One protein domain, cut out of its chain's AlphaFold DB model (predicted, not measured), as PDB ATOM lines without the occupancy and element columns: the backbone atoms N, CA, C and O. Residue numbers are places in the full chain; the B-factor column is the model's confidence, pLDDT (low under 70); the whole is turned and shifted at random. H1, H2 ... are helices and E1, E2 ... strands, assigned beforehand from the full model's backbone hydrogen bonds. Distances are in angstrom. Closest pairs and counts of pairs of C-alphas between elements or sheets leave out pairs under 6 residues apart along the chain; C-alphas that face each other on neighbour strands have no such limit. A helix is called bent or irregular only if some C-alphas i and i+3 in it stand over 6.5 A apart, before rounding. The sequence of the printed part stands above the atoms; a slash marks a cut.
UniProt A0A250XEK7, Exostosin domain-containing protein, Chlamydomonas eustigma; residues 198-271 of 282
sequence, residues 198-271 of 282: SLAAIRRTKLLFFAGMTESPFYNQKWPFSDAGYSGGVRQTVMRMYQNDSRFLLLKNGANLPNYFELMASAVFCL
ATOM      1  N   SER A 198      -2.436  24.589   9.554       88.56
ATOM      2  CA  SER A 198      -1.858  23.588   8.652       88.56
ATOM      3  C   SER A 198      -1.894  24.071   7.204       88.56
ATOM      4  O   SER A 198      -0.893  23.973   6.504       88.56
ATOM      5  N   LEU A 199      -3.007  24.677   6.774       86.12
ATOM      6  CA  LEU A 199      -3.112  25.291   5.445       86.12
ATOM      7  C   LEU A 199      -2.274  26.572   5.332       86.12
ATOM      8  O   LEU A 199      -1.702  26.840   4.277       86.12
ATOM      9  N   ALA A 200      -2.170  27.356   6.408       85.69
ATOM     10  CA  ALA A 200      -1.338  28.559   6.457       85.69
ATOM     11  C   ALA A 200       0.156  28.248   6.260       85.69
ATOM     12  O   ALA A 200       0.876  29.041   5.651       85.69
ATOM     13  N   ALA A 201       0.610  27.096   6.761       92.38
ATOM     14  CA  ALA A 201       1.995  26.643   6.670       92.38
ATOM     15  C   ALA A 201       2.388  26.116   5.274       92.38
ATOM     16  O   ALA A 201       3.578  25.930   5.000       92.38
ATOM     17  N   ILE A 202       1.422  25.884   4.377       92.69
ATOM     18  CA  ILE A 202       1.689  25.384   3.024       92.69
ATOM     19  C   ILE A 202       2.462  26.433   2.220       92.69
ATOM     20  O   ILE A 202       2.052  27.588   2.071       92.69
ATOM     21  N   ARG A 203       3.592  26.008   1.645       94.69
ATOM     22  CA  ARG A 203       4.402  26.849   0.759       94.69
ATOM     23  C   ARG A 203       3.676  27.077  -0.562       94.69
ATOM     24  O   ARG A 203       3.246  26.136  -1.224       94.69
ATOM     25  N   ARG A 204       3.610  28.341  -0.978       92.75
ATOM     26  CA  ARG A 204       3.015  28.740  -2.256       92.75
ATOM     27  C   ARG A 204       3.981  28.475  -3.409       92.75
ATOM     28  O   ARG A 204       4.811  29.320  -3.730       92.75
ATOM     29  N   THR A 205       3.901  27.291  -4.002       95.69
ATOM     30  CA  THR A 205       4.748  26.880  -5.135       95.69
ATOM     31  C   THR A 205       4.065  27.027  -6.490       95.69
ATOM     32  O   THR A 205       4.731  26.985  -7.521       95.69
ATOM     33  N   LYS A 206       2.735  27.152  -6.510       94.38
ATOM     34  CA  LYS A 206       1.950  27.328  -7.733       94.38
ATOM     35  C   LYS A 206       1.623  28.804  -7.916       94.38
ATOM     36  O   LYS A 206       1.324  29.507  -6.956       94.38
ATOM     37  N   LEU A 207       1.681  29.286  -9.149       88.12
ATOM     38  CA  LEU A 207       1.285  30.654  -9.460       88.12
ATOM     39  C   LEU A 207      -0.238  30.777  -9.440       88.12
ATOM     40  O   LEU A 207      -0.769  31.687  -8.809       88.12
ATOM     41  N   LEU A 208      -0.930  29.850 -10.099       86.94
ATOM     42  CA  LEU A 208      -2.368  29.929 -10.320       86.94
ATOM     43  C   LEU A 208      -3.047  28.594 -10.015       86.94
ATOM     44  O   LEU A 208      -2.547  27.545 -10.411       86.94
ATOM     45  N   PHE A 209      -4.198  28.647  -9.352       86.94
ATOM     46  CA  PHE A 209      -5.106  27.529  -9.118       86.94
ATOM     47  C   PHE A 209      -6.434  27.770  -9.827       86.94
ATOM     48  O   PHE A 209      -7.024  28.838  -9.686       86.94
ATOM     49  N   PHE A 210      -6.930  26.767 -10.538       85.44
ATOM     50  CA  PHE A 210      -8.295  26.732 -11.041       85.44
ATOM     51  C   PHE A 210      -8.843  25.323 -10.872       85.44
ATOM     52  O   PHE A 210      -8.220  24.352 -11.298       85.44
ATOM     53  N   ALA A 211     -10.036  25.218 -10.303       82.12
ATOM     54  CA  ALA A 211     -10.754  23.965 -10.199       82.12
ATOM     55  C   ALA A 211     -12.214  24.204 -10.554       82.12
ATOM     56  O   ALA A 211     -12.885  25.038  -9.954       82.12
ATOM     57  N   GLY A 212     -12.712  23.477 -11.544       76.50
ATOM     58  CA  GLY A 212     -14.088  23.648 -11.973       76.50
ATOM     59  C   GLY A 212     -14.426  22.799 -13.179       76.50
ATOM     60  O   GLY A 212     -13.553  22.231 -13.840       76.50
ATOM     61  N   MET A 213     -15.719  22.710 -13.467       74.56
ATOM     62  CA  MET A 213     -16.188  22.079 -14.691       74.56
ATOM     63  C   MET A 213     -15.639  22.867 -15.889       74.56
ATOM     64  O   MET A 213     -15.822  24.083 -15.976       74.56
ATOM     65  N   THR A 214     -14.922  22.187 -16.779       75.12
ATOM     66  CA  THR A 214     -14.436  22.744 -18.058       75.12
ATOM     67  C   THR A 214     -15.175  22.169 -19.252       75.12
ATOM     68  O   THR A 214     -15.047  22.679 -20.354       75.12
ATOM     69  N   GLU A 215     -15.947  21.113 -19.032       73.00
ATOM     70  CA  GLU A 215     -16.679  20.372 -20.046       73.00
ATOM     71  C   GLU A 215     -18.109  20.245 -19.528       73.00
ATOM     72  O   GLU A 215     -18.322  19.728 -18.433       73.00
ATOM     73  N   SER A 216     -19.094  20.749 -20.271       66.69
ATOM     74  CA  SER A 216     -20.495  20.564 -19.888       66.69
ATOM     75  C   SER A 216     -21.033  19.288 -20.546       66.69
ATOM     76  O   SER A 216     -20.843  19.113 -21.753       66.69
ATOM     77  N   PRO A 217     -21.730  18.412 -19.796       64.62
ATOM     78  CA  PRO A 217     -22.288  17.168 -20.334       64.62
ATOM     79  C   PRO A 217     -23.386  17.418 -21.379       64.62
ATOM     80  O   PRO A 217     -23.799  16.498 -22.076       64.62
ATOM     81  N   PHE A 218     -23.856  18.662 -21.500       61.69
ATOM     82  CA  PHE A 218     -24.903  19.071 -22.430       61.69
ATOM     83  C   PHE A 218     -24.377  19.468 -23.821       61.69
ATOM     84  O   PHE A 218     -25.183  19.786 -24.692       61.69
ATOM     85  N   TYR A 219     -23.055  19.472 -24.048       62.31
ATOM     86  CA  TYR A 219     -22.451  19.851 -25.331       62.31
ATOM     87  C   TYR A 219     -21.682  18.692 -25.981       62.31
ATOM     88  O   TYR A 219     -21.095  17.845 -25.310       62.31
ATOM     89  N   ASN A 220     -21.692  18.649 -27.317       62.00
ATOM     90  CA  ASN A 220     -21.074  17.576 -28.093       62.00
ATOM     91  C   ASN A 220     -19.540  17.664 -28.091       62.00
ATOM     92  O   ASN A 220     -18.950  18.303 -28.961       62.00
ATOM     93  N   GLN A 221     -18.906  16.914 -27.190       61.53
ATOM     94  CA  GLN A 221     -17.452  16.867 -27.002       61.53
ATOM     95  C   GLN A 221     -16.626  16.517 -28.254       61.53
ATOM     96  O   GLN A 221     -15.418  16.736 -28.255       61.53
ATOM     97  N   LYS A 222     -17.240  16.006 -29.336       58.38
ATOM     98  CA  LYS A 222     -16.535  15.768 -30.609       58.38
ATOM     99  C   LYS A 222     -16.013  17.055 -31.245       58.38
ATOM    100  O   LYS A 222     -15.046  17.005 -31.997       58.38
ATOM    101  N   TRP A 223     -16.638  18.192 -30.949       56.16
ATOM    102  CA  TRP A 223     -16.177  19.489 -31.419       56.16
ATOM    103  C   TRP A 223     -15.469  20.212 -30.278       56.16
ATOM    104  O   TRP A 223     -16.117  20.482 -29.261       56.16
ATOM    105  N   PRO A 224     -14.193  20.606 -30.445       51.84
ATOM    106  CA  PRO A 224     -13.439  21.299 -29.406       51.84
ATOM    107  C   PRO A 224     -14.034  22.668 -29.051       51.84
ATOM    108  O   PRO A 224     -13.537  23.314 -28.147       51.84
ATOM    109  N   PHE A 225     -15.070  23.154 -29.727       58.41
ATOM    110  CA  PHE A 225     -15.696  24.449 -29.427       58.41
ATOM    111  C   PHE A 225     -17.165  24.320 -29.019       58.41
ATOM    112  O   PHE A 225     -17.807  25.321 -28.719       58.41
ATOM    113  N   SER A 226     -17.702  23.098 -28.969       59.94
ATOM    114  CA  SER A 226     -19.085  22.855 -28.537       59.94
ATOM    115  C   SER A 226     -19.342  23.324 -27.104       59.94
ATOM    116  O   SER A 226     -20.444  23.752 -26.777       59.94
ATOM    117  N   ASP A 227     -18.316  23.270 -26.258       59.72
ATOM    118  CA  ASP A 227     -18.336  23.649 -24.854       59.72
ATOM    119  C   ASP A 227     -18.033  25.135 -24.625       59.72
ATOM    120  O   ASP A 227     -18.166  25.604 -23.496       59.72
ATOM    121  N   ALA A 228     -17.695  25.898 -25.673       57.84
ATOM    122  CA  ALA A 228     -17.410  27.329 -25.572       57.84
ATOM    123  C   ALA A 228     -18.629  28.142 -25.098       57.84
ATOM    124  O   ALA A 228     -18.475  29.202 -24.503       57.84
ATOM    125  N   GLY A 229     -19.851  27.629 -25.278       57.34
ATOM    126  CA  GLY A 229     -21.050  28.245 -24.703       57.34
ATOM    127  C   GLY A 229     -21.107  28.165 -23.171       57.34
ATOM    128  O   GLY A 229     -21.761  28.986 -22.524       57.34
ATOM    129  N   TYR A 230     -20.419  27.200 -22.557       62.34
ATOM    130  CA  TYR A 230     -20.306  27.122 -21.108       62.34
ATOM    131  C   TYR A 230     -19.240  28.107 -20.632       62.34
ATOM    132  O   TYR A 230     -18.085  28.010 -21.037       62.34
ATOM    133  N   SER A 231     -19.609  29.027 -19.731       65.12
ATOM    134  CA  SER A 231     -18.662  29.996 -19.152       65.12
ATOM    135  C   SER A 231     -18.014  30.943 -20.183       65.12
ATOM    136  O   SER A 231     -16.903  31.428 -19.967       65.12
ATOM    137  N   GLY A 232     -18.689  31.166 -21.321       62.97
ATOM    138  CA  GLY A 232     -18.195  31.966 -22.452       62.97
ATOM    139  C   GLY A 232     -16.824  31.519 -22.969       62.97
ATOM    140  O   GLY A 232     -16.014  32.344 -23.376       62.97
ATOM    141  N   GLY A 233     -16.496  30.228 -22.843       66.00
ATOM    142  CA  GLY A 233     -15.257  29.639 -23.354       66.00
ATOM    143  C   GLY A 233     -14.004  29.981 -22.545       66.00
ATOM    144  O   GLY A 233     -12.915  29.491 -22.860       66.00
ATOM    145  N   VAL A 234     -14.116  30.801 -21.494       69.75
ATOM    146  CA  VAL A 234     -12.962  31.304 -20.731       69.75
ATOM    147  C   VAL A 234     -12.241  30.164 -20.011       69.75
ATOM    148  O   VAL A 234     -11.015  30.088 -20.040       69.75
ATOM    149  N   ARG A 235     -12.982  29.228 -19.411       76.94
ATOM    150  CA  ARG A 235     -12.398  28.074 -18.699       76.94
ATOM    151  C   ARG A 235     -11.637  27.152 -19.618       76.94
ATOM    152  O   ARG A 235     -10.538  26.716 -19.296       76.94
ATOM    153  N   GLN A 236     -12.245  26.858 -20.757       75.81
ATOM    154  CA  GLN A 236     -11.697  26.009 -21.796       75.81
ATOM    155  C   GLN A 236     -10.426  26.638 -22.353       75.81
ATOM    156  O   GLN A 236      -9.429  25.945 -22.517       75.81
ATOM    157  N   THR A 237     -10.445  27.953 -22.574       74.06
ATOM    158  CA  THR A 237      -9.284  28.722 -23.030       74.06
ATOM    159  C   THR A 237      -8.149  28.648 -22.021       74.06
ATOM    160  O   THR A 237      -7.052  28.237 -22.381       74.06
ATOM    161  N   VAL A 238      -8.415  28.954 -20.747       78.81
ATOM    162  CA  VAL A 238      -7.407  28.868 -19.678       78.81
ATOM    163  C   VAL A 238      -6.835  27.457 -19.585       78.81
ATOM    164  O   VAL A 238      -5.618  27.293 -19.576       78.81
ATOM    165  N   MET A 239      -7.699  26.441 -19.565       82.19
ATOM    166  CA  MET A 239      -7.275  25.046 -19.525       82.19
ATOM    167  C   MET A 239      -6.380  24.721 -20.726       82.19
ATOM    168  O   MET A 239      -5.284  24.217 -20.546       82.19
ATOM    169  N   ARG A 240      -6.768  25.077 -21.952       78.44
ATOM    170  CA  ARG A 240      -5.984  24.763 -23.160       78.44
ATOM    171  C   ARG A 240      -4.662  25.517 -23.236       78.44
ATOM    172  O   ARG A 240      -3.666  24.924 -23.635       78.44
ATOM    173  N   MET A 241      -4.650  26.793 -22.855       80.12
ATOM    174  CA  MET A 241      -3.449  27.631 -22.886       80.12
ATOM    175  C   MET A 241      -2.421  27.194 -21.843       80.12
ATOM    176  O   MET A 241      -1.226  27.218 -22.122       80.12
ATOM    177  N   TYR A 242      -2.879  26.796 -20.654       86.75
ATOM    178  CA  TYR A 242      -2.007  26.643 -19.491       86.75
ATOM    179  C   TYR A 242      -1.967  25.225 -18.902       86.75
ATOM    180  O   TYR A 242      -1.245  25.015 -17.935       86.75
ATOM    181  N   GLN A 243      -2.667  24.228 -19.466       86.94
ATOM    182  CA  GLN A 243      -2.645  22.834 -18.966       86.94
ATOM    183  C   GLN A 243      -1.242  22.224 -18.889       86.94
ATOM    184  O   GLN A 243      -1.005  21.347 -18.064       86.94
ATOM    185  N   ASN A 244      -0.316  22.692 -19.728       88.88
ATOM    186  CA  ASN A 244       1.064  22.216 -19.751       88.88
ATOM    187  C   ASN A 244       2.026  23.130 -18.967       88.88
ATOM    188  O   ASN A 244       3.215  22.827 -18.882       88.88
ATOM    189  N   ASP A 245       1.552  24.244 -18.394       93.81
ATOM    190  CA  ASP A 245       2.381  25.116 -17.559       93.81
ATOM    191  C   ASP A 245       2.421  24.571 -16.127       93.81
ATOM    192  O   ASP A 245       1.449  24.638 -15.380       93.81
ATOM    193  N   SER A 246       3.582  24.063 -15.714       94.56
ATOM    194  CA  SER A 246       3.777  23.469 -14.382       94.56
ATOM    195  C   SER A 246       3.537  24.430 -13.205       94.56
ATOM    196  O   SER A 246       3.363  23.978 -12.063       94.56
ATOM    197  N   ARG A 247       3.508  25.748 -13.450       93.44
ATOM    198  CA  ARG A 247       3.177  26.769 -12.446       93.44
ATOM    199  C   ARG A 247       1.668  26.883 -12.221       93.44
ATOM    200  O   ARG A 247       1.263  27.469 -11.218       93.44
ATOM    201  N   PHE A 248       0.850  26.345 -13.120       90.88
ATOM    202  CA  PHE A 248      -0.605  26.429 -13.093       90.88
ATOM    203  C   PHE A 248      -1.161  25.080 -12.638       90.88
ATOM    204  O   PHE A 248      -0.804  24.024 -13.154       90.88
ATOM    205  N   LEU A 249      -2.031  25.104 -11.633       91.31
ATOM    206  CA  LEU A 249      -2.746  23.933 -11.154       91.31
ATOM    207  C   LEU A 249      -4.186  24.014 -11.653       91.31
ATOM    208  O   LEU A 249      -5.018  24.700 -11.059       91.31
ATOM    209  N   LEU A 250      -4.453  23.352 -12.777       88.06
ATOM    210  CA  LEU A 250      -5.749  23.371 -13.449       88.06
ATOM    211  C   LEU A 250      -6.413  22.003 -13.306       88.06
ATOM    212  O   LEU A 250      -5.924  21.000 -13.822       88.06
ATOM    213  N   LEU A 251      -7.531  21.962 -12.592       86.12
ATOM    214  CA  LEU A 251      -8.208  20.733 -12.202       86.12
ATOM    215  C   LEU A 251      -9.583  20.680 -12.861       86.12
ATOM    216  O   LEU A 251     -10.488  21.457 -12.540       86.12
ATOM    217  N   LYS A 252      -9.744  19.735 -13.787       81.31
ATOM    218  CA  LYS A 252     -11.040  19.445 -14.402       81.31
ATOM    219  C   LYS A 252     -11.978  18.857 -13.340       81.31
ATOM    220  O   LYS A 252     -11.622  17.888 -12.680       81.31
ATOM    221  N   ASN A 253     -13.176  19.426 -13.194       70.56
ATOM    222  CA  ASN A 253     -14.268  18.912 -12.344       70.56
ATOM    223  C   ASN A 253     -13.978  18.901 -10.825       70.56
ATOM    224  O   ASN A 253     -14.534  18.095 -10.083       70.56
ATOM    225  N   GLY A 254     -13.103  19.794 -10.358       59.53
ATOM    226  CA  GLY A 254     -12.393  19.678  -9.081       59.53
ATOM    227  C   GLY A 254     -13.148  19.781  -7.742       59.53
ATOM    228  O   GLY A 254     -12.487  20.124  -6.779       59.53
ATOM    229  N   ALA A 255     -14.446  19.480  -7.606       58.53
ATOM    230  CA  ALA A 255     -15.116  19.542  -6.289       58.53
ATOM    231  C   ALA A 255     -14.754  18.354  -5.389       58.53
ATOM    232  O   ALA A 255     -14.837  18.450  -4.172       58.53
ATOM    233  N   ASN A 256     -14.332  17.231  -5.977       64.25
ATOM    234  CA  ASN A 256     -14.224  15.958  -5.259       64.25
ATOM    235  C   ASN A 256     -12.778  15.538  -4.957       64.25
ATOM    236  O   ASN A 256     -12.505  14.348  -4.805       64.25
ATOM    237  N   LEU A 257     -11.831  16.479  -4.903       73.19
ATOM    238  CA  LEU A 257     -10.447  16.146  -4.565       73.19
ATOM    239  C   LEU A 257     -10.249  16.146  -3.043       73.19
ATOM    240  O   LEU A 257     -10.468  17.185  -2.420       73.19
ATOM    241  N   PRO A 258      -9.766  15.042  -2.439       76.81
ATOM    242  CA  PRO A 258      -9.534  14.970  -0.994       76.81
ATOM    243  C   PRO A 258      -8.597  16.061  -0.452       76.81
ATOM    244  O   PRO A 258      -8.742  16.487   0.687       76.81
ATOM    245  N   ASN A 259      -7.659  16.544  -1.271       86.69
ATOM    246  CA  ASN A 259      -6.671  17.568  -0.922       86.69
ATOM    247  C   ASN A 259      -6.937  18.930  -1.590       86.69
ATOM    248  O   ASN A 259      -6.015  19.728  -1.758       86.69
ATOM    249  N   TYR A 260      -8.184  19.213  -1.985       84.44
ATOM    250  CA  TYR A 260      -8.555  20.445  -2.690       84.44
ATOM    251  C   TYR A 260      -7.996  21.713  -2.031       84.44
ATOM    252  O   TYR A 260      -7.345  22.525  -2.685       84.44
ATOM    253  N   PHE A 261      -8.219  21.871  -0.723       83.75
ATOM    254  CA  PHE A 261      -7.822  23.076   0.003       83.75
ATOM    255  C   PHE A 261      -6.306  23.203   0.157       83.75
ATOM    256  O   PHE A 261      -5.793  24.316   0.149       83.75
ATOM    257  N   GLU A 262      -5.576  22.090   0.233       88.44
ATOM    258  CA  GLU A 262      -4.110  22.100   0.261       88.44
ATOM    259  C   GLU A 262      -3.544  22.539  -1.091       88.44
ATOM    260  O   GLU A 262      -2.679  23.413  -1.170       88.44
ATOM    261  N   LEU A 263      -4.089  21.974  -2.169       88.19
ATOM    262  CA  LEU A 263      -3.752  22.333  -3.542       88.19
ATOM    263  C   LEU A 263      -4.054  23.808  -3.822       88.19
ATOM    264  O   LEU A 263      -3.207  24.514  -4.372       88.19
ATOM    265  N   MET A 264      -5.211  24.292  -3.377       86.00
ATOM    266  CA  MET A 264      -5.585  25.701  -3.448       86.00
ATOM    267  C   MET A 264      -4.636  26.580  -2.620       86.00
ATOM    268  O   MET A 264      -4.143  27.591  -3.118       86.00
ATOM    269  N   ALA A 265      -4.312  26.187  -1.382       86.25
ATOM    270  CA  ALA A 265      -3.407  26.930  -0.502       86.25
ATOM    271  C   ALA A 265      -1.964  26.996  -1.035       86.25
ATOM    272  O   ALA A 265      -1.248  27.958  -0.741       86.25
ATOM    273  N   SER A 266      -1.557  26.013  -1.847       91.81
ATOM    274  CA  SER A 266      -0.259  25.981  -2.534       91.81
ATOM    275  C   SER A 266      -0.131  27.000  -3.672       91.81
ATOM    276  O   SER A 266       0.971  27.192  -4.196       91.81
ATOM    277  N   ALA A 267      -1.224  27.662  -4.065       90.56
ATOM    278  CA  ALA A 267      -1.216  28.680  -5.104       90.56
ATOM    279  C   ALA A 267      -1.123  30.108  -4.549       90.56
ATOM    280  O   ALA A 267      -1.575  30.422  -3.445       90.56
ATOM    281  N   VAL A 268      -0.515  30.994  -5.341       84.12
ATOM    282  CA  VAL A 268      -0.503  32.439  -5.078       84.12
ATOM    283  C   VAL A 268      -1.855  33.052  -5.435       84.12
ATOM    284  O   VAL A 268      -2.397  33.816  -4.639       84.12
ATOM    285  N   PHE A 269      -2.405  32.691  -6.596       76.75
ATOM    286  CA  PHE A 269      -3.681  33.195  -7.096       76.75
ATOM    287  C   PHE A 269      -4.688  32.064  -7.313       76.75
ATOM    288  O   PHE A 269      -4.352  31.027  -7.882       76.75
ATOM    289  N   CYS A 270      -5.943  32.298  -6.938       72.12
ATOM    290  CA  CYS A 270      -7.075  31.459  -7.321       72.12
ATOM    291  C   CYS A 270      -7.842  32.151  -8.449       72.12
ATOM    292  O   CYS A 270      -8.240  33.310  -8.324       72.12
ATOM    293  N   LEU A 271      -8.020  31.454  -9.566       70.62
ATOM    294  CA  LEU A 271      -8.718  31.968 -10.731       70.62
ATOM    295  C   LEU A 271     -10.204  31.613 -10.653       70.62
ATOM    296  O   LEU A 271     -10.565  30.440 -10.601       70.62
TER     297      LEU A 271
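Overview. This is residues 198 to 271 of the 282 residues of the protein "Exostosin domain-containing protein" of Chlamydomonas eustigma (UniProt A0A250XEK7). A narrow slab of three parallel strands, ordered E2 E1 E3, has irregular H1 over one face and short H2 over the other. The 74 printed residues run E1 H1 E2 H2 E3, mixed helices and strands, only just compact, close to loose: radius of gyration of the C-alphas 13.5 A, spans 42 by 23 by 17 A.

Along the chain. E1, residues 206 to 212, begins at C-alpha (1.950, 27.328, -7.733) and spans 17.0 A. H1, residues 226 to 242, spans 19.7 A and is irregular, C-alphas 232 and 235 being 7.9 A apart. E2 is residues 248 to 252, H2 260 to 265, and E3 267 to 270, ending at C-alpha (-7.075, 31.459, -7.321).

Arrangement. Within hydrogen-bond range are N 251 and O 210 of E2 and E1, 2.8 A, and N 209 and O 269 of E1 and E3, 2.8 A. H1 is on the sheet at a height of 11.4 A, its closest C-alphas to E2 being Met 239 and Leu 250, 6.5 A. H2 is on the opposite face, height 8.8 A. E1, H1, E2 form a strand-helix-strand unit, parallel neighbour strands with a helix between, its crossover right-handed; E2, H2, E3 form a split one, with E1 between its strands, also right-handed. In H2 every O i to N i+4 pair is within hydrogen-bond range; in H1 6 of 13, and 9 of 14 O i to N i+3.

Size, cuts and confidence. The farthest C-alphas, Ala 201 and Lys 222, are 43.0 A apart. The printed part has no cut; the link E1 to H1 is long. Residues 216 to 234 and 254 to 256 have pLDDT under 70.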